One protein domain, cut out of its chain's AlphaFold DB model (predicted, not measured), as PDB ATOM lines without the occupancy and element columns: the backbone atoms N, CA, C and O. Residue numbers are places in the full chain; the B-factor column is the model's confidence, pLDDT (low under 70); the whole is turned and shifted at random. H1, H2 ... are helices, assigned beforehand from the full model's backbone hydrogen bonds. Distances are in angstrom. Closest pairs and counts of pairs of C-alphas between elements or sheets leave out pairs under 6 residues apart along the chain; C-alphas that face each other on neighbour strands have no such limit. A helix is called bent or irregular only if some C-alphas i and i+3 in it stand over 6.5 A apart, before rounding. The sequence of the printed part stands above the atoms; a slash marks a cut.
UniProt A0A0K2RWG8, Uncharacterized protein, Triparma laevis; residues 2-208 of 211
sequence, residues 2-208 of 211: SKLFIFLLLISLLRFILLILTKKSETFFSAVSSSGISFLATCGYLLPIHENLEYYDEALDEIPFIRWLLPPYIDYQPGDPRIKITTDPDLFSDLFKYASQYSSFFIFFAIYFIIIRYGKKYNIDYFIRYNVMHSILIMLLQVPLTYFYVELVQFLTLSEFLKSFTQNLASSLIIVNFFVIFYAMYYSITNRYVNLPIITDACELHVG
ATOM      1  N   SER A   2     -58.651 -33.244 -40.731       78.00
ATOM      2  CA  SER A   2     -59.769 -32.796 -41.583       78.00
ATOM      3  C   SER A   2     -59.340 -32.036 -42.846       78.00
ATOM      4  O   SER A   2     -59.827 -32.351 -43.926       78.00
ATOM      5  N   LYS A   3     -58.397 -31.087 -42.746       84.44
ATOM      6  CA  LYS A   3     -57.892 -30.318 -43.901       84.44
ATOM      7  C   LYS A   3     -57.259 -31.210 -44.971       84.44
ATOM      8  O   LYS A   3     -57.625 -31.103 -46.135       84.44
ATOM      9  N   LEU A   4     -56.359 -32.111 -44.569       84.12
ATOM     10  CA  LEU A   4     -55.723 -33.069 -45.475       84.12
ATOM     11  C   LEU A   4     -56.760 -33.983 -46.145       84.12
ATOM     12  O   LEU A   4     -56.719 -34.173 -47.355       84.12
ATOM     13  N   PHE A   5     -57.735 -34.491 -45.389       85.56
ATOM     14  CA  PHE A   5     -58.815 -35.305 -45.949       85.56
ATOM     15  C   PHE A   5     -59.666 -34.533 -46.972       85.56
ATOM     16  O   PHE A   5     -59.917 -35.032 -48.066       85.56
ATOM     17  N   ILE A   6     -60.061 -33.294 -46.653       86.62
ATOM     18  CA  ILE A   6     -60.801 -32.410 -47.569       86.62
ATOM     19  C   ILE A   6     -59.973 -32.125 -48.826       86.62
ATOM     20  O   ILE A   6     -60.500 -32.176 -49.933       86.62
ATOM     21  N   PHE A   7     -58.674 -31.873 -48.676       86.56
ATOM     22  CA  PHE A   7     -57.765 -31.656 -49.796       86.56
ATOM     23  C   PHE A   7     -57.706 -32.876 -50.727       86.56
ATOM     24  O   PHE A   7     -57.851 -32.733 -51.940       86.56
ATOM     25  N   LEU A   8     -57.588 -34.086 -50.173       87.94
ATOM     26  CA  LEU A   8     -57.630 -35.327 -50.952       87.94
ATOM     27  C   LEU A   8     -58.970 -35.526 -51.666       87.94
ATOM     28  O   LEU A   8     -58.999 -35.950 -52.824       87.94
ATOM     29  N   LEU A   9     -60.077 -35.191 -51.002       87.62
ATOM     30  CA  LEU A   9     -61.413 -35.255 -51.586       87.62
ATOM     31  C   LEU A   9     -61.549 -34.282 -52.768       87.62
ATOM     32  O   LEU A   9     -62.047 -34.670 -53.825       87.62
ATOM     33  N   LEU A  10     -61.047 -33.052 -52.628       90.38
ATOM     34  CA  LEU A  10     -61.030 -32.054 -53.699       90.38
ATOM     35  C   LEU A  10     -60.193 -32.512 -54.895       90.38
ATOM     36  O   LEU A  10     -60.632 -32.357 -56.033       90.38
ATOM     37  N   ILE A  11     -59.023 -33.117 -54.667       88.56
ATOM     38  CA  ILE A  11     -58.204 -33.641 -55.766       88.56
ATOM     39  C   ILE A  11     -58.902 -34.811 -56.468       88.56
ATOM     40  O   ILE A  11     -58.897 -34.875 -57.698       88.56
ATOM     41  N   SER A  12     -59.534 -35.717 -55.718       87.44
ATOM     42  CA  SER A  12     -60.309 -36.819 -56.303       87.44
ATOM     43  C   SER A  12     -61.460 -36.302 -57.176       87.44
ATOM     44  O   SER A  12     -61.660 -36.775 -58.298       87.44
ATOM     45  N   LEU A  13     -62.158 -35.263 -56.707       87.88
ATOM     46  CA  LEU A  13     -63.222 -34.592 -57.452       87.88
ATOM     47  C   LEU A  13     -62.688 -33.896 -58.712       87.88
ATOM     48  O   LEU A  13     -63.264 -34.044 -59.789       87.88
ATOM     49  N   LEU A  14     -61.559 -33.194 -58.614       89.25
ATOM     50  CA  LEU A  14     -60.907 -32.574 -59.766       89.25
ATOM     51  C   LEU A  14     -60.503 -33.627 -60.806       89.25
ATOM     52  O   LEU A  14     -60.764 -33.455 -61.995       89.25
ATOM     53  N   ARG A  15     -59.911 -34.742 -60.366       85.31
ATOM     54  CA  ARG A  15     -59.537 -35.861 -61.239       85.31
ATOM     55  C   ARG A  15     -60.758 -36.461 -61.929       85.31
ATOM     56  O   ARG A  15     -60.702 -36.726 -63.124       85.31
ATOM     57  N   PHE A  16     -61.853 -36.648 -61.198       87.12
ATOM     58  CA  PHE A  16     -63.119 -37.115 -61.757       87.12
ATOM     59  C   PHE A  16     -63.632 -36.188 -62.871       87.12
ATOM     60  O   PHE A  16     -63.925 -36.655 -63.973       87.12
ATOM     61  N   ILE A  17     -63.664 -34.875 -62.618       86.50
ATOM     62  CA  ILE A  17     -64.067 -33.869 -63.610       86.50
ATOM     63  C   ILE A  17     -63.145 -33.929 -64.835       86.50
ATOM     64  O   ILE A  17     -63.624 -33.979 -65.966       86.50
ATOM     65  N   LEU A  18     -61.827 -33.980 -64.623       86.25
ATOM     66  CA  LEU A  18     -60.850 -34.078 -65.707       86.25
ATOM     67  C   LEU A  18     -61.047 -35.342 -66.548       86.25
ATOM     68  O   LEU A  18     -60.986 -35.249 -67.771       86.25
ATOM     69  N   LEU A  19     -61.311 -36.500 -65.937       84.81
ATOM     70  CA  LEU A  19     -61.557 -37.748 -66.665       84.81
ATOM     71  C   LEU A  19     -62.792 -37.640 -67.563       84.81
ATOM     72  O   LEU A  19     -62.704 -37.981 -68.739       84.81
ATOM     73  N   ILE A  20     -63.895 -37.086 -67.055       84.94
ATOM     74  CA  ILE A  20     -65.114 -36.870 -67.848       84.94
ATOM     75  C   ILE A  20     -64.865 -35.907 -69.015       84.94
ATOM     76  O   ILE A  20     -65.323 -36.151 -70.129       84.94
ATOM     77  N   LEU A  21     -64.141 -34.809 -68.776       85.06
ATOM     78  CA  LEU A  21     -63.903 -33.783 -69.794       85.06
ATOM     79  C   LEU A  21     -62.909 -34.231 -70.872       85.06
ATOM     80  O   LEU A  21     -63.072 -33.890 -72.043       85.06
ATOM     81  N   THR A  22     -61.869 -34.972 -70.487       82.12
ATOM     82  CA  THR A  22     -60.766 -35.341 -71.387       82.12
ATOM     83  C   THR A  22     -60.979 -36.681 -72.081       82.12
ATOM     84  O   THR A  22     -60.571 -36.839 -73.232       82.12
ATOM     85  N   LYS A  23     -61.647 -37.645 -71.438       73.38
ATOM     86  CA  LYS A  23     -61.901 -38.972 -72.005       73.38
ATOM     87  C   LYS A  23     -63.369 -39.133 -72.376       73.38
ATOM     88  O   LYS A  23     -64.150 -39.731 -71.647       73.38
ATOM     89  N   LYS A  24     -63.711 -38.699 -73.593       58.66
ATOM     90  CA  LYS A  24     -65.049 -38.885 -74.192       58.66
ATOM     91  C   LYS A  24     -65.525 -40.349 -74.258       58.66
ATOM     92  O   LYS A  24     -66.709 -40.571 -74.482       58.66
ATOM     93  N   SER A  25     -64.630 -41.329 -74.109       54.66
ATOM     94  CA  SER A  25     -64.938 -42.763 -74.186       54.66
ATOM     95  C   SER A  25     -65.100 -43.464 -72.833       54.66
ATOM     96  O   SER A  25     -65.569 -44.601 -72.813       54.66
ATOM     97  N   GLU A  26     -64.726 -42.841 -71.708       64.50
ATOM     98  CA  GLU A  26     -64.972 -43.442 -70.395       64.50
ATOM     99  C   GLU A  26     -66.420 -43.180 -69.972       64.50
ATOM    100  O   GLU A  26     -66.904 -42.049 -69.990       64.50
ATOM    101  N   THR A  27     -67.135 -44.237 -69.584       80.75
ATOM    102  CA  THR A  27     -68.472 -44.081 -69.010       80.75
ATOM    103  C   THR A  27     -68.371 -43.334 -67.680       80.75
ATOM    104  O   THR A  27     -67.417 -43.515 -66.923       80.75
ATOM    105  N   PHE A  28     -69.384 -42.524 -67.360       83.38
ATOM    106  CA  PHE A  28     -69.478 -41.802 -66.084       83.38
ATOM    107  C   PHE A  28     -69.167 -42.709 -64.880       83.38
ATOM    108  O   PHE A  28     -68.366 -42.355 -64.018       83.38
ATOM    109  N   PHE A  29     -69.728 -43.923 -64.865       82.62
ATOM    110  CA  PHE A  29     -69.491 -44.917 -63.816       82.62
ATOM    111  C   PHE A  29     -68.031 -45.381 -63.722       82.62
ATOM    112  O   PHE A  29     -67.531 -45.578 -62.617       82.62
ATOM    113  N   SER A  30     -67.327 -45.515 -64.850       82.75
ATOM    114  CA  SER A  30     -65.896 -45.838 -64.870       82.75
ATOM    115  C   SER A  30     -65.062 -44.716 -64.252       82.75
ATOM    116  O   SER A  30     -64.179 -44.980 -63.434       82.75
ATOM    117  N   ALA A  31     -65.377 -43.459 -64.577       82.56
ATOM    118  CA  ALA A  31     -64.699 -42.299 -64.005       82.56
ATOM    119  C   ALA A  31     -64.946 -42.181 -62.490       82.56
ATOM    120  O   ALA A  31     -63.998 -41.969 -61.733       82.56
ATOM    121  N   VAL A  32     -66.192 -42.388 -62.030       85.00
ATOM    122  CA  VAL A  32     -66.526 -42.427 -60.591       85.00
ATOM    123  C   VAL A  32     -65.745 -43.536 -59.889       85.00
ATOM    124  O   VAL A  32     -65.093 -43.275 -58.879       85.00
ATOM    125  N   SER A  33     -65.778 -44.757 -60.429       85.62
ATOM    126  CA  SER A  33     -65.095 -45.915 -59.843       85.62
ATOM    127  C   SER A  33     -63.584 -45.685 -59.747       85.62
ATOM    128  O   SER A  33     -62.995 -45.834 -58.679       85.62
ATOM    129  N   SER A  34     -62.961 -45.211 -60.828       86.31
ATOM    130  CA  SER A  34     -61.523 -44.935 -60.884       86.31
ATOM    131  C   SER A  34     -61.086 -43.847 -59.896       86.31
ATOM    132  O   SER A  34     -60.050 -43.982 -59.238       86.31
ATOM    133  N   SER A  35     -61.859 -42.764 -59.760       86.75
ATOM    134  CA  SER A  35     -61.590 -41.715 -58.767       86.75
ATOM    135  C   SER A  35     -61.827 -42.196 -57.337       86.75
ATOM    136  O   SER A  35     -61.010 -41.913 -56.462       86.75
ATOM    137  N   GLY A  36     -62.876 -42.988 -57.101       86.00
ATOM    138  CA  GLY A  36     -63.160 -43.598 -55.801       86.00
ATOM    139  C   GLY A  36     -62.059 -44.557 -55.342       86.00
ATOM    140  O   GLY A  36     -61.574 -44.437 -54.219       86.00
ATOM    141  N   ILE A  37     -61.603 -45.452 -56.222       88.44
ATOM    142  CA  ILE A  37     -60.511 -46.403 -55.952       88.44
ATOM    143  C   ILE A  37     -59.225 -45.662 -55.579       88.44
ATOM    144  O   ILE A  37     -58.599 -45.973 -54.567       88.44
ATOM    145  N   SER A  38     -58.855 -44.651 -56.363       87.50
ATOM    146  CA  SER A  38     -57.657 -43.848 -56.107       87.50
ATOM    147  C   SER A  38     -57.755 -43.045 -54.809       87.50
ATOM    148  O   SER A  38     -56.783 -42.971 -54.056       87.50
ATOM    149  N   PHE A  39     -58.928 -42.493 -54.493       89.44
ATOM    150  CA  PHE A  39     -59.165 -41.809 -53.223       89.44
ATOM    151  C   PHE A  39     -58.997 -42.756 -52.030       89.44
ATOM    152  O   PHE A  39     -58.203 -42.464 -51.138       89.44
ATOM    153  N   LEU A  40     -59.663 -43.916 -52.048       87.75
ATOM    154  CA  LEU A  40     -59.571 -44.914 -50.976       87.75
ATOM    155  C   LEU A  40     -58.140 -45.431 -50.790       87.75
ATOM    156  O   LEU A  40     -57.660 -45.519 -49.662       87.75
ATOM    157  N   ALA A  41     -57.439 -45.714 -51.891       88.31
ATOM    158  CA  ALA A  41     -56.030 -46.096 -51.873       88.31
ATOM    159  C   ALA A  41     -55.151 -45.009 -51.230       88.31
ATOM    160  O   ALA A  41     -54.283 -45.310 -50.414       88.31
ATOM    161  N   THR A  42     -55.424 -43.738 -51.534       89.12
ATOM    162  CA  THR A  42     -54.668 -42.604 -50.986       89.12
ATOM    163  C   THR A  42     -54.950 -42.391 -49.501       89.12
ATOM    164  O   THR A  42     -54.029 -42.091 -48.742       89.12
ATOM    165  N   CYS A  43     -56.194 -42.589 -49.056       87.81
ATOM    166  CA  CYS A  43     -56.555 -42.516 -47.641       87.81
ATOM    167  C   CYS A  43     -55.761 -43.503 -46.777       87.81
ATOM    168  O   CYS A  43     -55.529 -43.212 -45.607       87.81
ATOM    169  N   GLY A  44     -55.287 -44.619 -47.345       86.12
ATOM    170  CA  GLY A  44     -54.408 -45.555 -46.648       86.12
ATOM    171  C   GLY A  44     -53.168 -44.881 -46.055       86.12
ATOM    172  O   GLY A  44     -52.787 -45.205 -44.936       86.12
ATOM    173  N   TYR A  45     -52.578 -43.901 -46.745       89.31
ATOM    174  CA  TYR A  45     -51.384 -43.170 -46.292       89.31
ATOM    175  C   TYR A  45     -51.667 -42.115 -45.209       89.31
ATOM    176  O   TYR A  45     -50.736 -41.538 -44.657       89.31
ATOM    177  N   LEU A  46     -52.933 -41.868 -44.859       87.00
ATOM    178  CA  LEU A  46     -53.263 -41.030 -43.701       87.00
ATOM    179  C   LEU A  46     -52.922 -41.723 -42.381       87.00
ATOM    180  O   LEU A  46     -52.669 -41.036 -41.398       87.00
ATOM    181  N   LEU A  47     -52.906 -43.060 -42.372       82.81
ATOM    182  CA  LEU A  47     -52.567 -43.873 -41.209       82.81
ATOM    183  C   LEU A  47     -51.129 -43.590 -40.716       82.81
ATOM    184  O   LEU A  47     -51.000 -43.103 -39.597       82.81
ATOM    185  N   PRO A  48     -50.064 -43.766 -41.530       80.50
ATOM    186  CA  PRO A  48     -48.694 -43.464 -41.105       80.50
ATOM    187  C   PRO A  48     -48.491 -42.003 -40.676       80.50
ATOM    188  O   PRO A  48     -47.702 -41.724 -39.775       80.50
ATOM    189  N   ILE A  49     -49.220 -41.063 -41.292       83.00
ATOM    190  CA  ILE A  49     -49.190 -39.643 -40.911       83.00
ATOM    191  C   ILE A  49     -49.810 -39.434 -39.530       83.00
ATOM    192  O   ILE A  49     -49.258 -38.686 -38.731       83.00
ATOM    193  N   HIS A  50     -50.963 -40.050 -39.256       79.81
ATOM    194  CA  HIS A  50     -51.669 -39.863 -37.993       79.81
ATOM    195  C   HIS A  50     -50.860 -40.378 -36.807       79.81
ATOM    196  O   HIS A  50     -50.726 -39.659 -35.821       79.81
ATOM    197  N   GLU A  51     -50.306 -41.585 -36.939       75.12
ATOM    198  CA  GLU A  51     -49.598 -42.279 -35.861       75.12
ATOM    199  C   GLU A  51     -48.335 -41.564 -35.407       75.12
ATOM    200  O   GLU A  51     -47.981 -41.611 -34.234       75.12
ATOM    201  N   ASN A  52     -47.643 -40.897 -36.328       73.38
ATOM    202  CA  ASN A  52     -46.358 -40.286 -36.016       73.38
ATOM    203  C   ASN A  52     -46.431 -38.766 -35.850       73.38
ATOM    204  O   ASN A  52     -45.409 -38.132 -35.600       73.38
ATOM    205  N   LEU A  53     -47.624 -38.172 -35.964       73.81
ATOM    206  CA  LEU A  53     -47.791 -36.722 -35.901       73.81
ATOM    207  C   LEU A  53     -47.293 -36.134 -34.571       73.81
ATOM    208  O   LEU A  53     -46.681 -35.072 -34.577       73.81
ATOM    209  N   GLU A  54     -47.510 -36.855 -33.467       69.81
ATOM    210  CA  GLU A  54     -47.064 -36.483 -32.118       69.81
ATOM    211  C   GLU A  54     -45.557 -36.243 -32.035       69.81
ATOM    212  O   GLU A  54     -45.099 -35.264 -31.452       69.81
ATOM    213  N   TYR A  55     -44.781 -37.127 -32.655       67.94
ATOM    214  CA  TYR A  55     -43.325 -37.110 -32.569       67.94
ATOM    215  C   TYR A  55     -42.691 -36.088 -33.509       67.94
ATOM    216  O   TYR A  55     -41.502 -35.801 -33.398       67.94
ATOM    217  N   TYR A  56     -43.465 -35.576 -34.467       71.00
ATOM    218  CA  TYR A  56     -42.965 -34.759 -35.566       71.00
ATOM    219  C   TYR A  56     -43.406 -33.294 -35.479       71.00
ATOM    220  O   TYR A  56     -43.053 -32.522 -36.367       71.00
ATOM    221  N   ASP A  57     -44.157 -32.897 -34.446       68.12
ATOM    222  CA  ASP A  57     -44.773 -31.564 -34.353       68.12
ATOM    223  C   ASP A  57     -43.739 -30.425 -34.469       68.12
ATOM    224  O   ASP A  57     -43.941 -29.503 -35.253       68.12
ATOM    225  N   GLU A  58     -42.590 -30.553 -33.792       67.88
ATOM    226  CA  GLU A  58     -41.484 -29.578 -33.839       67.88
ATOM    227  C   GLU A  58     -40.817 -29.518 -35.225       67.88
ATOM    228  O   GLU A  58     -40.601 -28.442 -35.777       67.88
ATOM    229  N   ALA A  59     -40.550 -30.672 -35.843       68.56
ATOM    230  CA  ALA A  59     -39.953 -30.724 -37.180       68.56
ATOM    231  C   ALA A  59     -40.909 -30.195 -38.267       68.56
ATOM    232  O   ALA A  59     -40.476 -29.709 -39.311       68.56
ATOM    233  N   LEU A  60     -42.224 -30.277 -38.039       73.38
ATOM    234  CA  LEU A  60     -43.230 -29.753 -38.957       73.38
ATOM    235  C   LEU A  60     -43.253 -28.224 -39.002       73.38
ATOM    236  O   LEU A  60     -43.612 -27.677 -40.045       73.38
ATOM    237  N   ASP A  61     -42.839 -27.535 -37.936       74.06
ATOM    238  CA  ASP A  61     -42.737 -26.072 -37.929       74.06
ATOM    239  C   ASP A  61     -41.682 -25.558 -38.927       74.06
ATOM    240  O   ASP A  61     -41.824 -24.459 -39.468       74.06
ATOM    241  N   GLU A  62     -40.683 -26.378 -39.272       72.69
ATOM    242  CA  GLU A  62     -39.704 -26.070 -40.321       72.69
ATOM    243  C   GLU A  62     -40.312 -26.112 -41.740       72.69
ATOM    244  O   GLU A  62     -39.722 -25.582 -42.687       72.69
ATOM    245  N   ILE A  63     -41.507 -26.698 -41.917       76.00
ATOM    246  CA  ILE A  63     -42.197 -26.800 -43.212       76.00
ATOM    247  C   ILE A  63     -43.605 -26.182 -43.128       76.00
ATOM    248  O   ILE A  63     -44.606 -26.901 -43.003       76.00
ATOM    249  N   PRO A  64     -43.730 -24.853 -43.322       78.25
ATOM    250  CA  PRO A  64     -44.983 -24.118 -43.123       78.25
ATOM    251  C   PRO A  64     -46.180 -24.670 -43.906       78.25
ATOM    252  O   PRO A  64     -47.314 -24.658 -43.429       78.25
ATOM    253  N   PHE A  65     -45.940 -25.184 -45.116       79.56
ATOM    254  CA  PHE A  65     -46.997 -25.759 -45.946       79.56
ATOM    255  C   PHE A  65     -47.562 -27.064 -45.364       79.56
ATOM    256  O   PHE A  65     -48.782 -27.234 -45.310       79.56
ATOM    257  N   ILE A  66     -46.697 -27.976 -44.903       77.75
ATOM    258  CA  ILE A  66     -47.134 -29.243 -44.297       77.75
ATOM    259  C   ILE A  66     -47.787 -28.955 -42.940       77.75
ATOM    260  O   ILE A  66     -48.855 -29.501 -42.655       77.75
ATOM    261  N   ARG A  67     -47.225 -28.022 -42.158       78.25
ATOM    262  CA  ARG A  67     -47.806 -27.540 -40.899       78.25
ATOM    263  C   ARG A  67     -49.216 -26.991 -41.063       78.25
ATOM    264  O   ARG A  67     -50.073 -27.236 -40.227       78.25
ATOM    265  N   TRP A  68     -49.492 -26.271 -42.148       81.06
ATOM    266  CA  TRP A  68     -50.838 -25.765 -42.426       81.06
ATOM    267  C   TRP A  68     -51.849 -26.882 -42.746       81.06
ATOM    268  O   TRP A  68     -53.037 -26.766 -42.408       81.06
ATOM    269  N   LEU A  69     -51.379 -27.943 -43.409       80.81
ATOM    270  CA  LEU A  69     -52.176 -29.072 -43.894       80.81
ATOM    271  C   LEU A  69     -52.528 -30.065 -42.773       80.81
ATOM    272  O   LEU A  69     -53.622 -30.647 -42.764       80.81
ATOM    273  N   LEU A  70     -51.612 -30.245 -41.827       79.19
ATOM    274  CA  LEU A  70     -51.765 -31.099 -40.655       79.19
ATOM    275  C   LEU A  70     -52.284 -30.280 -39.461       79.19
ATOM    276  O   LEU A  70     -52.074 -29.074 -39.392       79.19
ATOM    277  N   PRO A  71     -53.066 -30.877 -38.548       69.44
ATOM    278  CA  PRO A  71     -53.438 -30.180 -37.326       69.44
ATOM    279  C   PRO A  71     -52.193 -30.063 -36.429       69.44
ATOM    280  O   PRO A  71     -51.367 -30.977 -36.456       69.44
ATOM    281  N   PRO A  72     -52.068 -29.005 -35.616       64.69
ATOM    282  CA  PRO A  72     -51.145 -29.051 -34.493       64.69
ATOM    283  C   PRO A  72     -51.569 -30.176 -33.549       64.69
ATOM    284  O   PRO A  72     -52.770 -30.361 -33.323       64.69
ATOM    285  N   TYR A  73     -50.608 -30.960 -33.057       57.75
ATOM    286  CA  TYR A  73     -50.927 -32.069 -32.164       57.75
ATOM    287  C   TYR A  73     -51.292 -31.554 -30.757       57.75
ATOM    288  O   TYR A  73     -52.267 -32.056 -30.203       57.75
ATOM    289  N   ILE A  74     -50.627 -30.510 -30.215       56.62
ATOM    290  CA  ILE A  74     -50.945 -29.875 -28.908       56.62
ATOM    291  C   ILE A  74     -50.542 -28.374 -28.873       56.62
ATOM    292  O   ILE A  74     -49.546 -27.981 -29.475       56.62
ATOM    293  N   ASP A  75     -51.317 -27.546 -28.145       44.44
ATOM    294  CA  ASP A  75     -50.972 -26.179 -27.699       44.44
ATOM    295  C   ASP A  75     -49.671 -26.191 -26.868       44.44
ATOM    296  O   ASP A  75     -49.683 -26.483 -25.670       44.44
ATOM    297  N   TYR A  76     -48.537 -25.857 -27.482       46.91
ATOM    298  CA  TYR A  76     -47.293 -25.621 -26.749       46.91
ATOM    299  C   TYR A  76     -47.458 -24.409 -25.818       46.91
ATOM    300  O   TYR A  76     -47.589 -23.274 -26.284       46.91
ATOM    301  N   GLN A  77     -47.400 -24.613 -24.498       38.22
ATOM    302  CA  GLN A  77     -47.142 -23.493 -23.593       38.22
ATOM    303  C   GLN A  77     -45.666 -23.081 -23.726       38.22
ATOM    304  O   GLN A  77     -44.781 -23.938 -23.627       38.22
ATOM    305  N   PRO A  78     -45.361 -21.787 -23.943       35.16
ATOM    306  CA  PRO A  78     -43.983 -21.318 -24.022       35.16
ATOM    307  C   PRO A  78     -43.260 -21.630 -22.704       35.16
ATOM    308  O   PRO A  78     -43.586 -21.052 -21.669       35.16
ATOM    309  N   GLY A  79     -42.295 -22.551 -22.739       40.91
ATOM    310  CA  GLY A  79     -41.541 -22.990 -21.560       40.91
ATOM    311  C   GLY A  79     -41.744 -24.448 -21.145       40.91
ATOM    312  O   GLY A  79     -41.105 -24.863 -20.179       40.91
ATOM    313  N   ASP A  80     -42.564 -25.232 -21.854       42.03
ATOM    314  CA  ASP A  80     -42.686 -26.670 -21.589       42.03
ATOM    315  C   ASP A  80     -41.416 -27.403 -22.073       42.03
ATOM    316  O   ASP A  80     -41.106 -27.403 -23.273       42.03
ATOM    317  N   PRO A  81     -40.574 -27.930 -21.164       40.88
ATOM    318  CA  PRO A  81     -39.228 -28.344 -21.497       40.88
ATOM    319  C   PRO A  81     -39.265 -29.737 -22.115       40.88
ATOM    320  O   PRO A  81     -38.999 -30.725 -21.437       40.88
ATOM    321  N   ARG A  82     -39.468 -29.762 -23.435       43.19
ATOM    322  CA  ARG A  82     -39.290 -30.926 -24.307       43.19
ATOM    323  C   ARG A  82     -40.313 -32.020 -24.033       43.19
ATOM    324  O   ARG A  82     -40.990 -32.058 -23.014       43.19
ATOM    325  N   ILE A  83     -40.339 -32.970 -24.951       46.41
ATOM    326  CA  ILE A  83     -40.738 -34.344 -24.695       46.41
ATOM    327  C   ILE A  83     -40.007 -34.807 -23.410       46.41
ATOM    328  O   ILE A  83     -38.886 -35.311 -23.467       46.41
ATOM    329  N   LYS A  84     -40.584 -34.585 -22.219       41.34
ATOM    330  CA  LYS A  84     -40.165 -35.255 -20.986       41.34
ATOM    331  C   LYS A  84     -40.672 -36.685 -21.108       41.34
ATOM    332  O   LYS A  84     -41.649 -37.065 -20.472       41.34
ATOM    333  N   ILE A  85     -39.984 -37.487 -21.918       43.28
ATOM    334  CA  ILE A  85     -39.877 -38.904 -21.593       43.28
ATOM    335  C   ILE A  85     -39.072 -38.885 -20.304       43.28
ATOM    336  O   ILE A  85     -37.867 -38.631 -20.299       43.28
ATOM    337  N   THR A  86     -39.787 -38.958 -19.182       37.84
ATOM    338  CA  THR A  86     -39.194 -39.266 -17.890       37.84
ATOM    339  C   THR A  86     -38.309 -40.474 -18.120       37.84
ATOM    340  O   THR A  86     -38.805 -41.512 -18.537       37.84
ATOM    341  N   THR A  87     -37.008 -40.287 -17.923       39.72
ATOM    342  CA  THR A  87     -36.000 -41.340 -17.895       39.72
ATOM    343  C   THR A  87     -36.476 -42.444 -16.961       39.72
ATOM    344  O   THR A  87     -36.302 -42.319 -15.750       39.72
ATOM    345  N   ASP A  88     -37.066 -43.492 -17.516       43.12
ATOM    346  CA  ASP A  88     -37.115 -44.796 -16.883       43.12
ATOM    347  C   ASP A  88     -36.310 -45.750 -17.780       43.12
ATOM    348  O   ASP A  88     -36.527 -45.798 -18.989       43.12
ATOM    349  N   PRO A  89     -35.306 -46.451 -17.234       49.16
ATOM    350  CA  PRO A  89     -34.288 -47.146 -18.024       49.16
ATOM    351  C   PRO A  89     -34.763 -48.459 -18.670       49.16
ATOM    352  O   PRO A  89     -33.961 -49.144 -19.304       49.16
ATOM    353  N   ASP A  90     -36.038 -48.829 -18.539       51.00
ATOM    354  CA  ASP A  90     -36.549 -50.114 -19.014       51.00
ATOM    355  C   ASP A  90     -37.274 -49.973 -20.360       51.00
ATOM    356  O   ASP A  90     -38.500 -49.903 -20.461       51.00
ATOM    357  N   LEU A  91     -36.477 -50.042 -21.428       52.91
ATOM    358  CA  LEU A  91     -36.907 -50.133 -22.829       52.91
ATOM    359  C   LEU A  91     -38.114 -51.074 -23.030       52.91
ATOM    360  O   LEU A  91     -39.021 -50.789 -23.805       52.91
ATOM    361  N   PHE A  92     -38.138 -52.204 -22.316       48.00
ATOM    362  CA  PHE A  92     -39.198 -53.208 -22.413       48.00
ATOM    363  C   PHE A  92     -40.473 -52.846 -21.639       48.00
ATOM    364  O   PHE A  92     -41.556 -53.262 -22.059       48.00
ATOM    365  N   SER A  93     -40.385 -52.079 -20.545       48.53
ATOM    366  CA  SER A  93     -41.573 -51.640 -19.804       48.53
ATOM    367  C   SER A  93     -42.304 -50.527 -20.536       48.53
ATOM    368  O   SER A  93     -43.532 -50.547 -20.582       48.53
ATOM    369  N   ASP A  94     -41.571 -49.614 -21.176       55.03
ATOM    370  CA  ASP A  94     -42.169 -48.577 -22.012       55.03
ATOM    371  C   ASP A  94     -42.794 -49.179 -23.266       55.03
ATOM    372  O   ASP A  94     -43.951 -48.890 -23.563       55.03
ATOM    373  N   LEU A  95     -42.130 -50.130 -23.928       49.16
ATOM    374  CA  LEU A  95     -42.712 -50.842 -25.071       49.16
ATOM    375  C   LEU A  95     -44.057 -51.514 -24.719       49.16
ATOM    376  O   LEU A  95     -44.997 -51.480 -25.512       49.16
ATOM    377  N   PHE A  96     -44.184 -52.061 -23.502       47.78
ATOM    378  CA  PHE A  96     -45.432 -52.638 -22.983       47.78
ATOM    379  C   PHE A  96     -46.456 -51.599 -22.499       47.78
ATOM    380  O   PHE A  96     -47.659 -51.832 -22.601       47.78
ATOM    381  N   LYS A  97     -46.018 -50.448 -21.985       48.66
ATOM    382  CA  LYS A  97     -46.893 -49.350 -21.548       48.66
ATOM    383  C   LYS A  97     -47.504 -48.629 -22.754       48.66
ATOM    384  O   LYS A  97     -48.720 -48.421 -22.796       48.66
ATOM    385  N   TYR A  98     -46.696 -48.374 -23.781       50.56
ATOM    386  CA  TYR A  98     -47.127 -47.838 -25.070       50.56
ATOM    387  C   TYR A  98     -47.974 -48.842 -25.863       50.56
ATOM    388  O   TYR A  98     -48.880 -48.399 -26.561       50.56
ATOM    389  N   ALA A  99     -47.807 -50.166 -25.674       47.56
ATOM    390  CA  ALA A  99     -48.676 -51.221 -26.244       47.56
ATOM    391  C   ALA A  99     -50.181 -50.921 -26.084       47.56
ATOM    392  O   ALA A  99     -50.975 -51.214 -26.977       47.56
ATOM    393  N   SER A 100     -50.571 -50.298 -24.964       43.94
ATOM    394  CA  SER A 100     -51.961 -49.925 -24.669       43.94
ATOM    395  C   SER A 100     -52.463 -48.681 -25.423       43.94
ATOM    396  O   SER A 100     -53.667 -48.550 -25.635       43.94
ATOM    397  N   GLN A 101     -51.558 -47.808 -25.885       51.47
ATOM    398  CA  GLN A 101     -51.862 -46.674 -26.766       51.47
ATOM    399  C   GLN A 101     -51.947 -47.080 -28.248       51.47
ATOM    400  O   GLN A 101     -52.584 -46.385 -29.036       51.47
ATOM    401  N   TYR A 102     -51.429 -48.253 -28.630       56.38
ATOM    402  CA  TYR A 102     -51.505 -48.778 -29.996       56.38
ATOM    403  C   TYR A 102     -52.878 -49.384 -30.365       56.38
ATOM    404  O   TYR A 102     -52.964 -50.449 -30.983       56.38
ATOM    405  N   SER A 103     -53.989 -48.701 -30.072       59.16
ATOM    406  CA  SER A 103     -55.289 -49.029 -30.696       59.16
ATOM    407  C   SER A 103     -55.164 -49.138 -32.231       59.16
ATOM    408  O   SER A 103     -55.730 -50.028 -32.871       59.16
ATOM    409  N   SER A 104     -54.280 -48.325 -32.796       61.78
ATOM    410  CA  SER A 104     -53.862 -48.297 -34.191       61.78
ATOM    411  C   SER A 104     -53.127 -49.547 -34.676       61.78
ATOM    412  O   SER A 104     -53.251 -49.905 -35.845       61.78
ATOM    413  N   PHE A 105     -52.434 -50.284 -33.801       66.00
ATOM    414  CA  PHE A 105     -51.821 -51.580 -34.130       66.00
ATOM    415  C   PHE A 105     -52.872 -52.680 -34.307       66.00
ATOM    416  O   PHE A 105     -52.747 -53.536 -35.182       66.00
ATOM    417  N   PHE A 106     -53.971 -52.637 -33.550       70.94
ATOM    418  CA  PHE A 106     -55.101 -53.541 -33.785       70.94
ATOM    419  C   PHE A 106     -55.872 -53.171 -35.057       70.94
ATOM    420  O   PHE A 106     -56.226 -54.059 -35.837       70.94
ATOM    421  N   ILE A 107     -56.072 -51.872 -35.309       75.69
ATOM    422  CA  ILE A 107     -56.637 -51.372 -36.575       75.69
ATOM    423  C   ILE A 107     -55.769 -51.828 -37.753       75.69
ATOM    424  O   ILE A 107     -56.291 -52.298 -38.761       75.69
ATOM    425  N   PHE A 108     -54.449 -51.775 -37.601       75.50
ATOM    426  CA  PHE A 108     -53.488 -52.260 -38.582       75.50
ATOM    427  C   PHE A 108     -53.683 -53.740 -38.914       75.50
ATOM    428  O   PHE A 108     -53.811 -54.087 -40.091       75.50
ATOM    429  N   PHE A 109     -53.766 -54.618 -37.908       81.62
ATOM    430  CA  PHE A 109     -54.013 -56.038 -38.163       81.62
ATOM    431  C   PHE A 109     -55.358 -56.258 -38.842       81.62
ATOM    432  O   PHE A 109     -55.438 -57.029 -39.797       81.62
ATOM    433  N   ALA A 110     -56.403 -55.560 -38.399       86.06
ATOM    434  CA  ALA A 110     -57.716 -55.654 -39.019       86.06
ATOM    435  C   ALA A 110     -57.664 -55.257 -40.504       86.06
ATOM    436  O   ALA A 110     -58.127 -56.016 -41.358       86.06
ATOM    437  N   ILE A 111     -57.035 -54.123 -40.828       88.00
ATOM    438  CA  ILE A 111     -56.843 -53.652 -42.205       88.00
ATOM    439  C   ILE A 111     -56.034 -54.671 -43.011       88.00
ATOM    440  O   ILE A 111     -56.449 -55.044 -44.108       88.00
ATOM    441  N   TYR A 112     -54.921 -55.174 -42.475       89.56
ATOM    442  CA  TYR A 112     -54.094 -56.169 -43.151       89.56
ATOM    443  C   TYR A 112     -54.884 -57.447 -43.463       89.56
ATOM    444  O   TYR A 112     -54.893 -57.919 -44.603       89.56
ATOM    445  N   PHE A 113     -55.598 -58.006 -42.485       90.88
ATOM    446  CA  PHE A 113     -56.367 -59.227 -42.703       90.88
ATOM    447  C   PHE A 113     -57.513 -59.006 -43.690       90.88
ATOM    448  O   PHE A 113     -57.678 -59.804 -44.609       90.88
ATOM    449  N   ILE A 114     -58.283 -57.927 -43.555       91.94
ATOM    450  CA  ILE A 114     -59.447 -57.669 -44.412       91.94
ATOM    451  C   ILE A 114     -59.012 -57.320 -45.839       91.94
ATOM    452  O   ILE A 114     -59.501 -57.925 -46.794       91.94
ATOM    453  N   ILE A 115     -58.090 -56.365 -45.988       91.31
ATOM    454  CA  ILE A 115     -57.724 -55.783 -47.283       91.31
ATOM    455  C   ILE A 115     -56.670 -56.623 -47.997       91.31
ATOM    456  O   ILE A 115     -56.805 -56.877 -49.192       91.31
ATOM    457  N   ILE A 116     -55.633 -57.083 -47.299       92.19
ATOM    458  CA  ILE A 116     -54.524 -57.806 -47.934       92.19
ATOM    459  C   ILE A 116     -54.830 -59.299 -47.973       92.19
ATOM    460  O   ILE A 116     -54.936 -59.885 -49.052       92.19
ATOM    461  N   ARG A 117     -55.046 -59.924 -46.808       90.50
ATOM    462  CA  ARG A 117     -55.188 -61.385 -46.724       90.50
ATOM    463  C   ARG A 117     -56.497 -61.889 -47.330       90.50
ATOM    464  O   ARG A 117     -56.486 -62.861 -48.083       90.50
ATOM    465  N   TYR A 118     -57.614 -61.239 -47.014       91.25
ATOM    466  CA  TYR A 118     -58.944 -61.600 -47.506       91.25
ATOM    467  C   TYR A 118     -59.407 -60.745 -48.690       91.25
ATOM    468  O   TYR A 118     -60.471 -61.015 -49.247       91.25
ATOM    469  N   GLY A 119     -58.612 -59.776 -49.154       87.44
ATOM    470  CA  GLY A 119     -59.040 -58.877 -50.227       87.44
ATOM    471  C   GLY A 119     -59.320 -59.571 -51.553       87.44
ATOM    472  O   GLY A 119     -60.214 -59.143 -52.273       87.44
ATOM    473  N   LYS A 120     -58.632 -60.680 -51.866       87.44
ATOM    474  CA  LYS A 120     -58.979 -61.516 -53.032       87.44
ATOM    475  C   LYS A 120     -60.383 -62.128 -52.901       87.44
ATOM    476  O   LYS A 120     -61.114 -62.159 -53.878       87.44
ATOM    477  N   LYS A 121     -60.785 -62.550 -51.695       90.62
ATOM    478  CA  LYS A 121     -62.123 -63.106 -51.417       90.62
ATOM    479  C   LYS A 121     -63.220 -62.039 -51.500       90.62
ATOM    480  O   LYS A 121     -64.322 -62.339 -51.944       90.62
ATOM    481  N   TYR A 122     -62.918 -60.811 -51.081       89.69
ATOM    482  CA  TYR A 122     -63.853 -59.681 -51.111       89.69
ATOM    483  C   TYR A 122     -63.816 -58.869 -52.418       89.69
ATOM    484  O   TYR A 122     -64.433 -57.812 -52.480       89.69
ATOM    485  N   ASN A 123     -63.107 -59.337 -53.455       89.88
ATOM    486  CA  ASN A 123     -62.929 -58.624 -54.727       89.88
ATOM    487  C   ASN A 123     -62.398 -57.186 -54.565       89.88
ATOM    488  O   ASN A 123     -62.761 -56.287 -55.322       89.88
ATOM    489  N   ILE A 124     -61.530 -56.958 -53.577       88.94
ATOM    490  CA  ILE A 124     -60.870 -55.665 -53.391       88.94
ATOM    491  C   ILE A 124     -59.840 -55.482 -54.501       88.94
ATOM    492  O   ILE A 124     -58.975 -56.345 -54.706       88.94
ATOM    493  N   ASP A 125     -59.934 -54.341 -55.182       91.06
ATOM    494  CA  ASP A 125     -59.075 -53.969 -56.301       91.06
ATOM    495  C   ASP A 125     -57.585 -54.062 -55.934       91.06
ATOM    496  O   ASP A 125     -57.166 -53.656 -54.844       91.06
ATOM    497  N   TYR A 126     -56.771 -54.596 -56.851       91.88
ATOM    498  CA  TYR A 126     -55.331 -54.758 -56.635       91.88
ATOM    499  C   TYR A 126     -54.655 -53.430 -56.274       91.88
ATOM    500  O   TYR A 126     -53.789 -53.420 -55.405       91.88
ATOM    501  N   PHE A 127     -55.077 -52.314 -56.872       93.25
ATOM    502  CA  PHE A 127     -54.555 -50.979 -56.595       93.25
ATOM    503  C   PHE A 127     -54.759 -50.562 -55.138       93.25
ATOM    504  O   PHE A 127     -53.847 -50.007 -54.523       93.25
ATOM    505  N   ILE A 128     -55.932 -50.858 -54.566       91.19
ATOM    506  CA  ILE A 128     -56.220 -50.581 -53.152       91.19
ATOM    507  C   ILE A 128     -55.322 -51.448 -52.278       91.19
ATOM    508  O   ILE A 128     -54.649 -50.926 -51.394       91.19
ATOM    509  N   ARG A 129     -55.264 -52.757 -52.548       93.69
ATOM    510  CA  ARG A 129     -54.430 -53.683 -51.765       93.69
ATOM    511  C   ARG A 129     -52.957 -53.285 -51.802       93.69
ATOM    512  O   ARG A 129     -52.309 -53.282 -50.765       93.69
ATOM    513  N   TYR A 130     -52.458 -52.900 -52.973       94.56
ATOM    514  CA  TYR A 130     -51.089 -52.437 -53.164       94.56
ATOM    515  C   TYR A 130     -50.787 -51.195 -52.322       94.56
ATOM    516  O   TYR A 130     -49.870 -51.214 -51.511       94.56
ATOM    517  N   ASN A 131     -51.587 -50.134 -52.455       94.19
ATOM    518  CA  ASN A 131     -51.339 -48.879 -51.739       94.19
ATOM    519  C   ASN A 131     -51.550 -49.005 -50.226       94.19
ATOM    520  O   ASN A 131     -50.820 -48.392 -49.452       94.19
ATOM    521  N   VAL A 132     -52.510 -49.825 -49.790       92.19
ATOM    522  CA  VAL A 132     -52.699 -50.122 -48.365       92.19
ATOM    523  C   VAL A 132     -51.497 -50.884 -47.811       92.19
ATOM    524  O   VAL A 132     -51.014 -50.531 -46.739       92.19
ATOM    525  N   MET A 133     -50.969 -51.877 -48.535       93.62
ATOM    526  CA  MET A 133     -49.766 -52.595 -48.107       93.62
ATOM    527  C   MET A 133     -48.528 -51.688 -48.103       93.62
ATOM    528  O   MET A 133     -47.753 -51.730 -47.152       93.62
ATOM    529  N   HIS A 134     -48.360 -50.822 -49.106       93.69
ATOM    530  CA  HIS A 134     -47.301 -49.804 -49.114       93.69
ATOM    531  C   HIS A 134     -47.393 -48.879 -47.909       93.69
ATOM    532  O   HIS A 134     -46.389 -48.657 -47.243       93.69
ATOM    533  N   SER A 135     -48.588 -48.371 -47.600       91.25
ATOM    534  CA  SER A 135     -48.811 -47.534 -46.421       91.25
ATOM    535  C   SER A 135     -48.443 -48.264 -45.124       91.25
ATOM    536  O   SER A 135     -47.719 -47.722 -44.290       91.25
ATOM    537  N   ILE A 136     -48.860 -49.527 -44.997       89.19
ATOM    538  CA  ILE A 136     -48.502 -50.421 -43.889       89.19
ATOM    539  C   ILE A 136     -46.980 -50.545 -43.743       89.19
ATOM    540  O   ILE A 136     -46.456 -50.396 -42.643       89.19
ATOM    541  N   LEU A 137     -46.259 -50.798 -44.835       90.62
ATOM    542  CA  LEU A 137     -44.805 -50.970 -44.811       90.62
ATOM    543  C   LEU A 137     -44.069 -49.665 -44.491       90.62
ATOM    544  O   LEU A 137     -43.105 -49.688 -43.730       90.62
ATOM    545  N   ILE A 138     -44.539 -48.531 -45.019       90.00
ATOM    546  CA  ILE A 138     -44.011 -47.205 -44.670       90.00
ATOM    547  C   ILE A 138     -44.212 -46.935 -43.178       90.00
ATOM    548  O   ILE A 138     -43.288 -46.479 -42.513       90.00
ATOM    549  N   MET A 139     -45.380 -47.275 -42.634       84.69
ATOM    550  CA  MET A 139     -45.653 -47.138 -41.205       84.69
ATOM    551  C   MET A 139     -44.737 -48.027 -40.354       84.69
ATOM    552  O   MET A 139     -44.196 -47.580 -39.348       84.69
ATOM    553  N   LEU A 140     -44.509 -49.278 -40.761       83.00
ATOM    554  CA  LEU A 140     -43.575 -50.163 -40.058       83.00
ATOM    555  C   LEU A 140     -42.133 -49.645 -40.104       83.00
ATOM    556  O   LEU A 140     -41.398 -49.836 -39.142       83.00
ATOM    557  N   LEU A 141     -41.736 -48.972 -41.189       83.62
ATOM    558  CA  LEU A 141     -40.439 -48.301 -41.296       83.62
ATOM    559  C   LEU A 141     -40.370 -47.023 -40.443       83.62
ATOM    560  O   LEU A 141     -39.301 -46.667 -39.955       83.62
ATOM    561  N   GLN A 142     -41.496 -46.340 -40.235       79.12
ATOM    562  CA  GLN A 142     -41.571 -45.147 -39.391       79.12
ATOM    563  C   GLN A 142     -41.276 -45.439 -37.928       79.12
ATOM    564  O   GLN A 142     -40.539 -44.678 -37.318       79.12
ATOM    565  N   VAL A 143     -41.794 -46.535 -37.371       74.81
ATOM    566  CA  VAL A 143     -41.599 -46.879 -35.952       74.81
ATOM    567  C   VAL A 143     -40.117 -46.853 -35.528       74.81
ATOM    568  O   VAL A 143     -39.790 -46.117 -34.595       74.81
ATOM    569  N   PRO A 144     -39.187 -47.573 -36.192       72.62
ATOM    570  CA  PRO A 144     -37.773 -47.509 -35.835       72.62
ATOM    571  C   PRO A 144     -37.135 -46.146 -36.143       72.62
ATOM    572  O   PRO A 144     -36.219 -45.750 -35.430       72.62
ATOM    573  N   LEU A 145     -37.609 -45.406 -37.154       76.12
ATOM    574  CA  LEU A 145     -37.120 -44.049 -37.441       76.12
ATOM    575  C   LEU A 145     -37.513 -43.054 -36.345       76.12
ATOM    576  O   LEU A 145     -36.691 -42.235 -35.948       76.12
ATOM    577  N   THR A 146     -38.741 -43.144 -35.837       71.69
ATOM    578  CA  THR A 146     -39.236 -42.342 -34.716       71.69
ATOM    579  C   THR A 146     -38.472 -42.675 -33.443       71.69
ATOM    580  O   THR A 146     -38.022 -41.771 -32.749       71.69
ATOM    581  N   TYR A 147     -38.243 -43.961 -33.166       70.12
ATOM    582  CA  TYR A 147     -37.420 -44.374 -32.032       70.12
ATOM    583  C   TYR A 147     -35.985 -43.834 -32.152       70.12
ATOM    584  O   TYR A 147     -35.473 -43.215 -31.225       70.12
ATOM    585  N   PHE A 148     -35.365 -43.965 -33.329       71.62
ATOM    586  CA  PHE A 148     -34.038 -43.407 -33.593       71.62
ATOM    587  C   PHE A 148     -34.002 -41.880 -33.433       71.62
ATOM    588  O   PHE A 148     -33.062 -41.355 -32.846       71.62
ATOM    589  N   TYR A 149     -35.030 -41.166 -33.900       70.56
ATOM    590  CA  TYR A 149     -35.186 -39.724 -33.694       70.56
ATOM    591  C   TYR A 149     -35.204 -39.363 -32.203       70.56
ATOM    592  O   TYR A 149     -34.445 -38.494 -31.771       70.56
ATOM    593  N   VAL A 150     -36.033 -40.050 -31.415       67.19
ATOM    594  CA  VAL A 150     -36.166 -39.806 -29.975       67.19
ATOM    595  C   VAL A 150     -34.830 -40.028 -29.265       67.19
ATOM    596  O   VAL A 150     -34.383 -39.153 -28.525       67.19
ATOM    597  N   GLU A 151     -34.154 -41.140 -29.549       68.62
ATOM    598  CA  GLU A 151     -32.838 -41.452 -28.980       68.62
ATOM    599  C   GLU A 151     -31.785 -40.401 -29.359       68.62
ATOM    600  O   GLU A 151     -31.035 -39.922 -28.508       68.62
ATOM    601  N   LEU A 152     -31.761 -39.960 -30.623       66.31
ATOM    602  CA  LEU A 152     -30.858 -38.908 -31.091       66.31
ATOM    603  C   LEU A 152     -31.057 -37.586 -30.325       66.31
ATOM    604  O   LEU A 152     -30.085 -36.947 -29.917       66.31
ATOM    605  N   VAL A 153     -32.299 -37.170 -30.086       62.03
ATOM    606  CA  VAL A 153     -32.605 -35.909 -29.384       62.03
ATOM    607  C   VAL A 153     -32.264 -35.976 -27.884       62.03
ATOM    608  O   VAL A 153     -31.971 -34.945 -27.269       62.03
ATOM    609  N   GLN A 154     -32.248 -37.169 -27.287       62.12
ATOM    610  CA  GLN A 154     -32.041 -37.377 -25.849       62.12
ATOM    611  C   GLN A 154     -30.579 -37.352 -25.378       62.12
ATOM    612  O   GLN A 154     -30.339 -37.346 -24.168       62.12
ATOM    613  N   PHE A 155     -29.590 -37.268 -26.273       63.19
ATOM    614  CA  PHE A 155     -28.178 -37.201 -25.879       63.19
ATOM    615  C   PHE A 155     -27.816 -35.864 -25.197       63.19
ATOM    616  O   PHE A 155     -27.283 -34.928 -25.796       63.19
ATOM    617  N   LEU A 156     -28.087 -35.796 -23.892       51.00
ATOM    618  CA  LEU A 156     -27.910 -34.634 -23.014       51.00
ATOM    619  C   LEU A 156     -26.443 -34.282 -22.715       51.00
ATOM    620  O   LEU A 156     -26.173 -33.186 -22.232       51.00
ATOM    621  N   THR A 157     -25.499 -35.182 -23.003       57.28
ATOM    622  CA  THR A 157     -24.068 -35.027 -22.678       57.28
ATOM    623  C   THR A 157     -23.200 -34.599 -23.864       57.28
ATOM    624  O   THR A 157     -21.975 -34.591 -23.759       57.28
ATOM    625  N   LEU A 158     -23.806 -34.271 -25.008       61.25
ATOM    626  CA  LEU A 158     -23.082 -33.838 -26.202       61.25
ATOM    627  C   LEU A 158     -22.661 -32.365 -26.110       61.25
ATOM    628  O   LEU A 158     -23.342 -31.541 -25.500       61.25
ATOM    629  N   SER A 159     -21.545 -32.023 -26.764       74.69
ATOM    630  CA  SER A 159     -21.169 -30.621 -26.980       74.69
ATOM    631  C   SER A 159     -22.260 -29.887 -27.770       74.69
ATOM    632  O   SER A 159     -23.014 -30.515 -28.514       74.69
ATOM    633  N   GLU A 160     -22.339 -28.556 -27.655       76.94
ATOM    634  CA  GLU A 160     -23.354 -27.756 -28.369       76.94
ATOM    635  C   GLU A 160     -23.372 -28.028 -29.880       76.94
ATOM    636  O   GLU A 160     -24.441 -28.155 -30.476       76.94
ATOM    637  N   PHE A 161     -22.189 -28.203 -30.481       79.75
ATOM    638  CA  PHE A 161     -22.053 -28.580 -31.886       79.75
ATOM    639  C   PHE A 161     -22.703 -29.936 -32.189       79.75
ATOM    640  O   PHE A 161     -23.516 -30.040 -33.104       79.75
ATOM    641  N   LEU A 162     -22.370 -30.972 -31.412       74.88
ATOM    642  CA  LEU A 162     -22.919 -32.316 -31.597       74.88
ATOM    643  C   LEU A 162     -24.430 -32.338 -31.359       74.88
ATOM    644  O   LEU A 162     -25.152 -32.980 -32.109       74.88
ATOM    645  N   LYS A 163     -24.922 -31.590 -30.370       71.94
ATOM    646  CA  LYS A 163     -26.355 -31.452 -30.110       71.94
ATOM    647  C   LYS A 163     -27.090 -30.834 -31.304       71.94
ATOM    648  O   LYS A 163     -28.084 -31.397 -31.750       71.94
ATOM    649  N   SER A 164     -26.587 -29.723 -31.848       74.94
ATOM    650  CA  SER A 164     -27.192 -29.067 -33.016       74.94
ATOM    651  C   SER A 164     -27.130 -29.947 -34.268       74.94
ATOM    652  O   SER A 164     -28.121 -30.065 -34.985       74.94
ATOM    653  N   PHE A 165     -26.000 -30.622 -34.506       79.38
ATOM    654  CA  PHE A 165     -25.871 -31.584 -35.599       79.38
ATOM    655  C   PHE A 165     -26.911 -32.703 -35.488       79.38
ATOM    656  O   PHE A 165     -27.605 -32.998 -36.460       79.38
ATOM    657  N   THR A 166     -27.049 -33.291 -34.301       73.75
ATOM    658  CA  THR A 166     -27.980 -34.392 -34.062       73.75
ATOM    659  C   THR A 166     -29.434 -33.953 -34.209       73.75
ATOM    660  O   THR A 166     -30.206 -34.666 -34.841       73.75
ATOM    661  N   GLN A 167     -29.803 -32.768 -33.715       72.56
ATOM    662  CA  GLN A 167     -31.141 -32.202 -33.918       72.56
ATOM    663  C   GLN A 167     -31.445 -31.983 -35.406       72.56
ATOM    664  O   GLN A 167     -32.480 -32.434 -35.885       72.56
ATOM    665  N   ASN A 168     -30.516 -31.395 -36.166       77.50
ATOM    666  CA  ASN A 168     -30.696 -31.178 -37.606       77.50
ATOM    667  C   ASN A 168     -30.793 -32.495 -38.390       77.50
ATOM    668  O   ASN A 168     -31.585 -32.608 -39.329       77.50
ATOM    669  N   LEU A 169     -29.998 -33.501 -38.015       79.50
ATOM    670  CA  LEU A 169     -30.072 -34.842 -38.593       79.50
ATOM    671  C   LEU A 169     -31.441 -35.474 -38.317       79.50
ATOM    672  O   LEU A 169     -32.065 -36.020 -39.224       79.50
ATOM    673  N   ALA A 170     -31.911 -35.361 -37.078       74.06
ATOM    674  CA  ALA A 170     -33.184 -35.892 -36.626       74.06
ATOM    675  C   ALA A 170     -34.365 -35.218 -37.364       74.06
ATOM    676  O   ALA A 170     -35.185 -35.926 -37.954       74.06
ATOM    677  N   SER A 171     -34.394 -33.880 -37.457       74.81
ATOM    678  CA  SER A 171     -35.369 -33.136 -38.279       74.81
ATOM    679  C   SER A 171     -35.314 -33.571 -39.747       74.81
ATOM    680  O   SER A 171     -36.341 -33.895 -40.340       74.81
ATOM    681  N   SER A 172     -34.118 -33.679 -40.333       81.44
ATOM    682  CA  SER A 172     -33.954 -34.080 -41.740       81.44
ATOM    683  C   SER A 172     -34.530 -35.473 -42.028       81.44
ATOM    684  O   SER A 172     -35.149 -35.678 -43.072       81.44
ATOM    685  N   LEU A 173     -34.370 -36.429 -41.107       79.50
ATOM    686  CA  LEU A 173     -34.944 -37.773 -41.240       79.50
ATOM    687  C   LEU A 173     -36.477 -37.748 -41.249       79.50
ATOM    688  O   LEU A 173     -37.093 -38.466 -42.039       79.50
ATOM    689  N   ILE A 174     -37.093 -36.891 -40.431       77.88
ATOM    690  CA  ILE A 174     -38.550 -36.693 -40.422       77.88
ATOM    691  C   ILE A 174     -39.021 -36.101 -41.754       77.88
ATOM    692  O   ILE A 174     -39.995 -36.578 -42.338       77.88
ATOM    693  N   ILE A 175     -38.311 -35.100 -42.277       80.31
ATOM    694  CA  ILE A 175     -38.645 -34.475 -43.564       80.31
ATOM    695  C   ILE A 175     -38.589 -35.506 -44.695       80.31
ATOM    696  O   ILE A 175     -39.515 -35.591 -45.506       80.31
ATOM    697  N   VAL A 176     -37.535 -36.326 -44.730       84.38
ATOM    698  CA  VAL A 176     -37.407 -37.429 -45.695       84.38
ATOM    699  C   VAL A 176     -38.579 -38.400 -45.561       84.38
ATOM    700  O   VAL A 176     -39.129 -38.839 -46.570       84.38
ATOM    701  N   ASN A 177     -39.012 -38.694 -44.336       84.81
ATOM    702  CA  ASN A 177     -40.149 -39.566 -44.082       84.81
ATOM    703  C   ASN A 177     -41.449 -39.015 -44.688       84.81
ATOM    704  O   ASN A 177     -42.094 -39.686 -45.497       84.81
ATOM    705  N   PHE A 178     -41.791 -37.760 -44.384       84.69
ATOM    706  CA  PHE A 178     -42.954 -37.104 -44.982       84.69
ATOM    707  C   PHE A 178     -42.863 -37.055 -46.500       84.69
ATOM    708  O   PHE A 178     -43.858 -37.308 -47.179       84.69
ATOM    709  N   PHE A 179     -41.678 -36.778 -47.047       87.25
ATOM    710  CA  PHE A 179     -41.471 -36.781 -48.487       87.25
ATOM    711  C   PHE A 179     -41.806 -38.145 -49.103       87.25
ATOM    712  O   PHE A 179     -42.528 -38.191 -50.096       87.25
ATOM    713  N   VAL A 180     -41.368 -39.252 -48.496       90.19
ATOM    714  CA  VAL A 180     -41.693 -40.614 -48.955       90.19
ATOM    715  C   VAL A 180     -43.203 -40.871 -48.931       90.19
ATOM    716  O   VAL A 180     -43.747 -41.388 -49.911       90.19
ATOM    717  N   ILE A 181     -43.900 -40.470 -47.863       91.25
ATOM    718  CA  ILE A 181     -45.358 -40.636 -47.764       91.25
ATOM    719  C   ILE A 181     -46.073 -39.807 -48.834       91.25
ATOM    720  O   ILE A 181     -46.894 -40.338 -49.580       91.25
ATOM    721  N   PHE A 182     -45.763 -38.511 -48.944       90.75
ATOM    722  CA  PHE A 182     -46.410 -37.624 -49.911       90.75
ATOM    723  C   PHE A 182     -46.097 -38.023 -51.353       90.75
ATOM    724  O   PHE A 182     -46.968 -37.925 -52.219       90.75
ATOM    725  N   TYR A 183     -44.895 -38.532 -51.609       92.81
ATOM    726  CA  TYR A 183     -44.526 -39.119 -52.890       92.81
ATOM    727  C   TYR A 183     -45.409 -40.330 -53.221       92.81
ATOM    728  O   TYR A 183     -45.997 -40.388 -54.302       92.81
ATOM    729  N   ALA A 184     -45.595 -41.257 -52.276       93.62
ATOM    730  CA  ALA A 184     -46.488 -42.400 -52.457       93.62
ATOM    731  C   ALA A 184     -47.957 -41.978 -52.649       93.62
ATOM    732  O   ALA A 184     -48.634 -42.468 -53.558       93.62
ATOM    733  N   MET A 185     -48.429 -40.997 -51.875       92.94
ATOM    734  CA  MET A 185     -49.761 -40.405 -52.026       92.94
ATOM    735  C   MET A 185     -49.957 -39.789 -53.411       92.94
ATOM    736  O   MET A 185     -50.985 -40.022 -54.039       92.94
ATOM    737  N   TYR A 186     -48.979 -39.038 -53.920       92.12
ATOM    738  CA  TYR A 186     -49.046 -38.429 -55.248       92.12
ATOM    739  C   TYR A 186     -49.225 -39.478 -56.357       92.12
ATOM    740  O   TYR A 186     -50.086 -39.331 -57.233       92.12
ATOM    741  N   TYR A 187     -48.467 -40.577 -56.304       93.19
ATOM    742  CA  TYR A 187     -48.635 -41.684 -57.251       93.19
ATOM    743  C   TYR A 187     -50.012 -42.346 -57.102       93.19
ATOM    744  O   TYR A 187     -50.701 -42.552 -58.103       93.19
ATOM    745  N   SER A 188     -50.473 -42.570 -55.871       92.12
ATOM    746  CA  SER A 188     -51.802 -43.130 -55.597       92.12
ATOM    747  C   SER A 188     -52.941 -42.270 -56.174       92.12
ATOM    748  O   SER A 188     -53.830 -42.773 -56.869       92.12
ATOM    749  N   ILE A 189     -52.884 -40.952 -55.969       88.44
ATOM    750  CA  ILE A 189     -53.854 -39.966 -56.478       88.44
ATOM    751  C   ILE A 189     -53.877 -39.933 -58.010       88.44
ATOM    752  O   ILE A 189     -54.928 -39.772 -58.634       88.44
ATOM    753  N   THR A 190     -52.716 -40.101 -58.641       86.69
ATOM    754  CA  THR A 190     -52.599 -40.147 -60.106       86.69
ATOM    755  C   THR A 190     -52.927 -41.525 -60.690       86.69
ATOM    756  O   THR A 190     -52.793 -41.724 -61.899       86.69
ATOM    757  N   ASN A 191     -53.420 -42.454 -59.861       87.81
ATOM    758  CA  ASN A 191     -53.753 -43.834 -60.216       87.81
ATOM    759  C   ASN A 191     -52.553 -44.606 -60.791       87.81
ATOM    760  O   ASN A 191     -52.673 -45.364 -61.755       87.81
ATOM    761  N   ARG A 192     -51.371 -44.361 -60.219       89.88
ATOM    762  CA  ARG A 192     -50.100 -44.996 -60.565       89.88
ATOM    763  C   ARG A 192     -49.557 -45.763 -59.366       89.88
ATOM    764  O   ARG A 192     -49.793 -45.404 -58.218       89.88
ATOM    765  N   TYR A 193     -48.812 -46.822 -59.650       91.88
ATOM    766  CA  TYR A 193     -48.101 -47.582 -58.628       91.88
ATOM    767  C   TYR A 193     -46.808 -46.844 -58.289       91.88
ATOM    768  O   TYR A 193     -46.025 -46.530 -59.188       91.88
ATOM    769  N   VAL A 194     -46.612 -46.522 -57.012       93.00
ATOM    770  CA  VAL A 194     -45.351 -45.948 -56.538       93.00
ATOM    771  C   VAL A 194     -44.272 -47.028 -56.548       93.00
ATOM    772  O   VAL A 194     -44.530 -48.157 -56.146       93.00
ATOM    773  N   ASN A 195     -43.055 -46.697 -56.977       92.06
ATOM    774  CA  ASN A 195     -41.916 -47.592 -56.802       92.06
ATOM    775  C   ASN A 195     -40.980 -47.033 -55.732       92.06
ATOM    776  O   ASN A 195     -40.279 -46.052 -55.971       92.06
ATOM    777  N   LEU A 196     -40.995 -47.657 -54.561       90.94
ATOM    778  CA  LEU A 196     -40.053 -47.401 -53.482       90.94
ATOM    779  C   LEU A 196     -39.232 -48.681 -53.313       90.94
ATOM    780  O   LEU A 196     -39.810 -49.685 -52.894       90.94
ATOM    781  N   PRO A 197     -37.926 -48.689 -53.640       86.44
ATOM    782  CA  PRO A 197     -37.089 -49.874 -53.464       86.44
ATOM    783  C   PRO A 197     -37.238 -50.453 -52.053       86.44
ATOM    784  O   PRO A 197     -37.439 -49.692 -51.104       86.44
ATOM    785  N   ILE A 198     -37.153 -51.780 -51.903       88.12
ATOM    786  CA  ILE A 198     -37.392 -52.517 -50.644       88.12
ATOM    787  C   ILE A 198     -38.874 -52.555 -50.236       88.12
ATOM    788  O   ILE A 198     -39.407 -53.638 -50.004       88.12
ATOM    789  N   ILE A 199     -39.568 -51.412 -50.180       91.94
ATOM    790  CA  ILE A 199     -41.000 -51.358 -49.830       91.94
ATOM    791  C   ILE A 199     -41.840 -52.022 -50.922       91.94
ATOM    792  O   ILE A 199     -42.733 -52.809 -50.625       91.94
ATOM    793  N   THR A 200     -41.549 -51.730 -52.188       92.50
ATOM    794  CA  THR A 200     -42.250 -52.319 -53.327       92.50
ATOM    795  C   THR A 200     -42.009 -53.820 -53.408       92.50
ATOM    796  O   THR A 200     -42.977 -54.565 -53.541       92.50
ATOM    797  N   ASP A 201     -40.769 -54.273 -53.224       90.81
ATOM    798  CA  ASP A 201     -40.446 -55.703 -53.221       90.81
ATOM    799  C   ASP A 201     -41.167 -56.431 -52.076       90.81
ATOM    800  O   ASP A 201     -41.797 -57.468 -52.288       90.81
ATOM    801  N   ALA A 202     -41.156 -55.854 -50.869       91.62
ATOM    802  CA  ALA A 202     -41.887 -56.393 -49.728       91.62
ATOM    803  C   ALA A 202     -43.405 -56.398 -49.968       91.62
ATOM    804  O   ALA A 202     -44.076 -57.376 -49.652       91.62
ATOM    805  N   CYS A 203     -43.966 -55.349 -50.572       92.94
ATOM    806  CA  CYS A 203     -45.388 -55.289 -50.900       92.94
ATOM    807  C   CYS A 203     -45.801 -56.427 -51.842       92.94
ATOM    808  O   CYS A 203     -46.790 -57.117 -51.580       92.94
ATOM    809  N   GLU A 204     -45.020 -56.678 -52.895       91.88
ATOM    810  CA  GLU A 204     -45.292 -57.750 -53.856       91.88
ATOM    811  C   GLU A 204     -45.250 -59.146 -53.219       91.88
ATOM    812  O   GLU A 204     -46.003 -60.025 -53.640       91.88
ATOM    813  N   LEU A 205     -44.451 -59.357 -52.165       91.06
ATOM    814  CA  LEU A 205     -44.457 -60.614 -51.404       91.06
ATOM    815  C   LEU A 205     -45.787 -60.862 -50.674       91.06
ATOM    816  O   LEU A 205     -46.192 -62.013 -50.510       91.06
ATOM    817  N   HIS A 206     -46.479 -59.803 -50.248       90.12
ATOM    818  CA  HIS A 206     -47.738 -59.909 -49.503       90.12
ATOM    819  C   HIS A 206     -48.978 -59.863 -50.400       90.12
ATOM    820  O   HIS A 206     -49.924 -60.627 -50.192       90.12
ATOM    821  N   VAL A 207     -48.995 -58.968 -51.388       89.88
ATOM    822  CA  VAL A 207     -50.146 -58.756 -52.283       89.88
ATOM    823  C   VAL A 207     -50.099 -59.699 -53.496       89.88
ATOM    824  O   VAL A 207     -51.135 -59.985 -54.107       89.88
ATOM    825  N   GLY A 208     -48.919 -60.246 -53.802       85.69
ATOM    826  CA  GLY A 208     -48.620 -60.923 -55.059       85.69
ATOM    827  C   GLY A 208     -48.271 -59.922 -56.160       85.69
ATOM    828  O   GLY A 208     -48.458 -58.716 -56.007       85.69
TER     829      GLY A 208
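This is residues 2 to 208 of the 211 residues of an uncharacterized protein of Triparma laevis (UniProt A0A0K2RWG8). A long helical hairpin, H7 and H8, makes the long axis of an elongated helical body, and H2 and H3 follow one another along it to complete a four-helix bundle. H1 folds back on H2, H6 and H9 pack on H7, and little H4 sits at the end of H3, while residues 88 to 93 and 95 to 101, which include most of H5, stick out. The printed part has 207 residues with nine named helices, H1 to H9 in order, and no named strand; the class is all helix. It is only just compact, close to loose, with a radius of gyration of the C-alphas of 19.6 A and spans of 66 by 35 by 30 A.

The longest helix, H8, covers residues 160 to 189 and 43.2 A, from C-alpha 160 at (-23.354, -27.756, -28.369) to C-alpha 189 at (-53.854, -39.966, -56.478). H7 is residues 126 to 153, 40.2 A. H1, residues 2 to 22, begins at (-59.769, -32.796, -41.583) and is 29.9 A long. H2 is residues 28 to 43, 22.5 A; H3, residues 46 to 61, 19.2 A; H6, residues 103 to 117, 20.2 A. H4 is residues 64 to 69, H5 residues 91 to 98, and H9 residues 199 to 207. H3 is irregular, with a kink of 93 degrees near residue 55 and 7.9 A between C-alphas 55 and 58.

H7 is the hub, touching five helices. H7 and H8 form a hairpin at a shallow tilt of 7 degrees, opposite ways; their closest C-alphas, Tyr 149 and Ala 170, are 5.2 A apart. H2, with residues 37 to 42 alone, touches H7, closest at the C-alphas of Ala 41 and Ile 128, 4.7 A. H3 touches H7 at the C-alphas of Pro 48 and Met 139, 4.8 A. H1 and H2 form a hairpin, closest at the C-alphas of Ser 12 and Ser 35, 5.6 A. H6 and H7 form another, closest at the C-alphas of Ile 116 and Arg 129, 5.6 A. H9 touches H7 at a steep tilt of 47 degrees, with the C-alphas of Met 133 and Cys 203 5.9 A apart. H3 and H4 touch only at the corner, and only just, with 3 pairs of C-alphas within 8 A; the closest are Leu 60 and Arg 67, 5.4 A. H5 touches no helix. Every O i to N i+4 pair is within hydrogen-bond range in H1, H2, H4, H5, H6, H8 and H9, against 6 of 12 in H3 and 22 of 24 in H7.

The two C-alphas farthest apart, Ser 25 and Thr 157, are 66.2 A apart. The printed part has no cut. The link from H4 to H5, residues 70 to 90, is long. Mean pLDDT of the printed part is 76.9; 52 residues are under 70, among them residues 71 to 105 and 150 to 158.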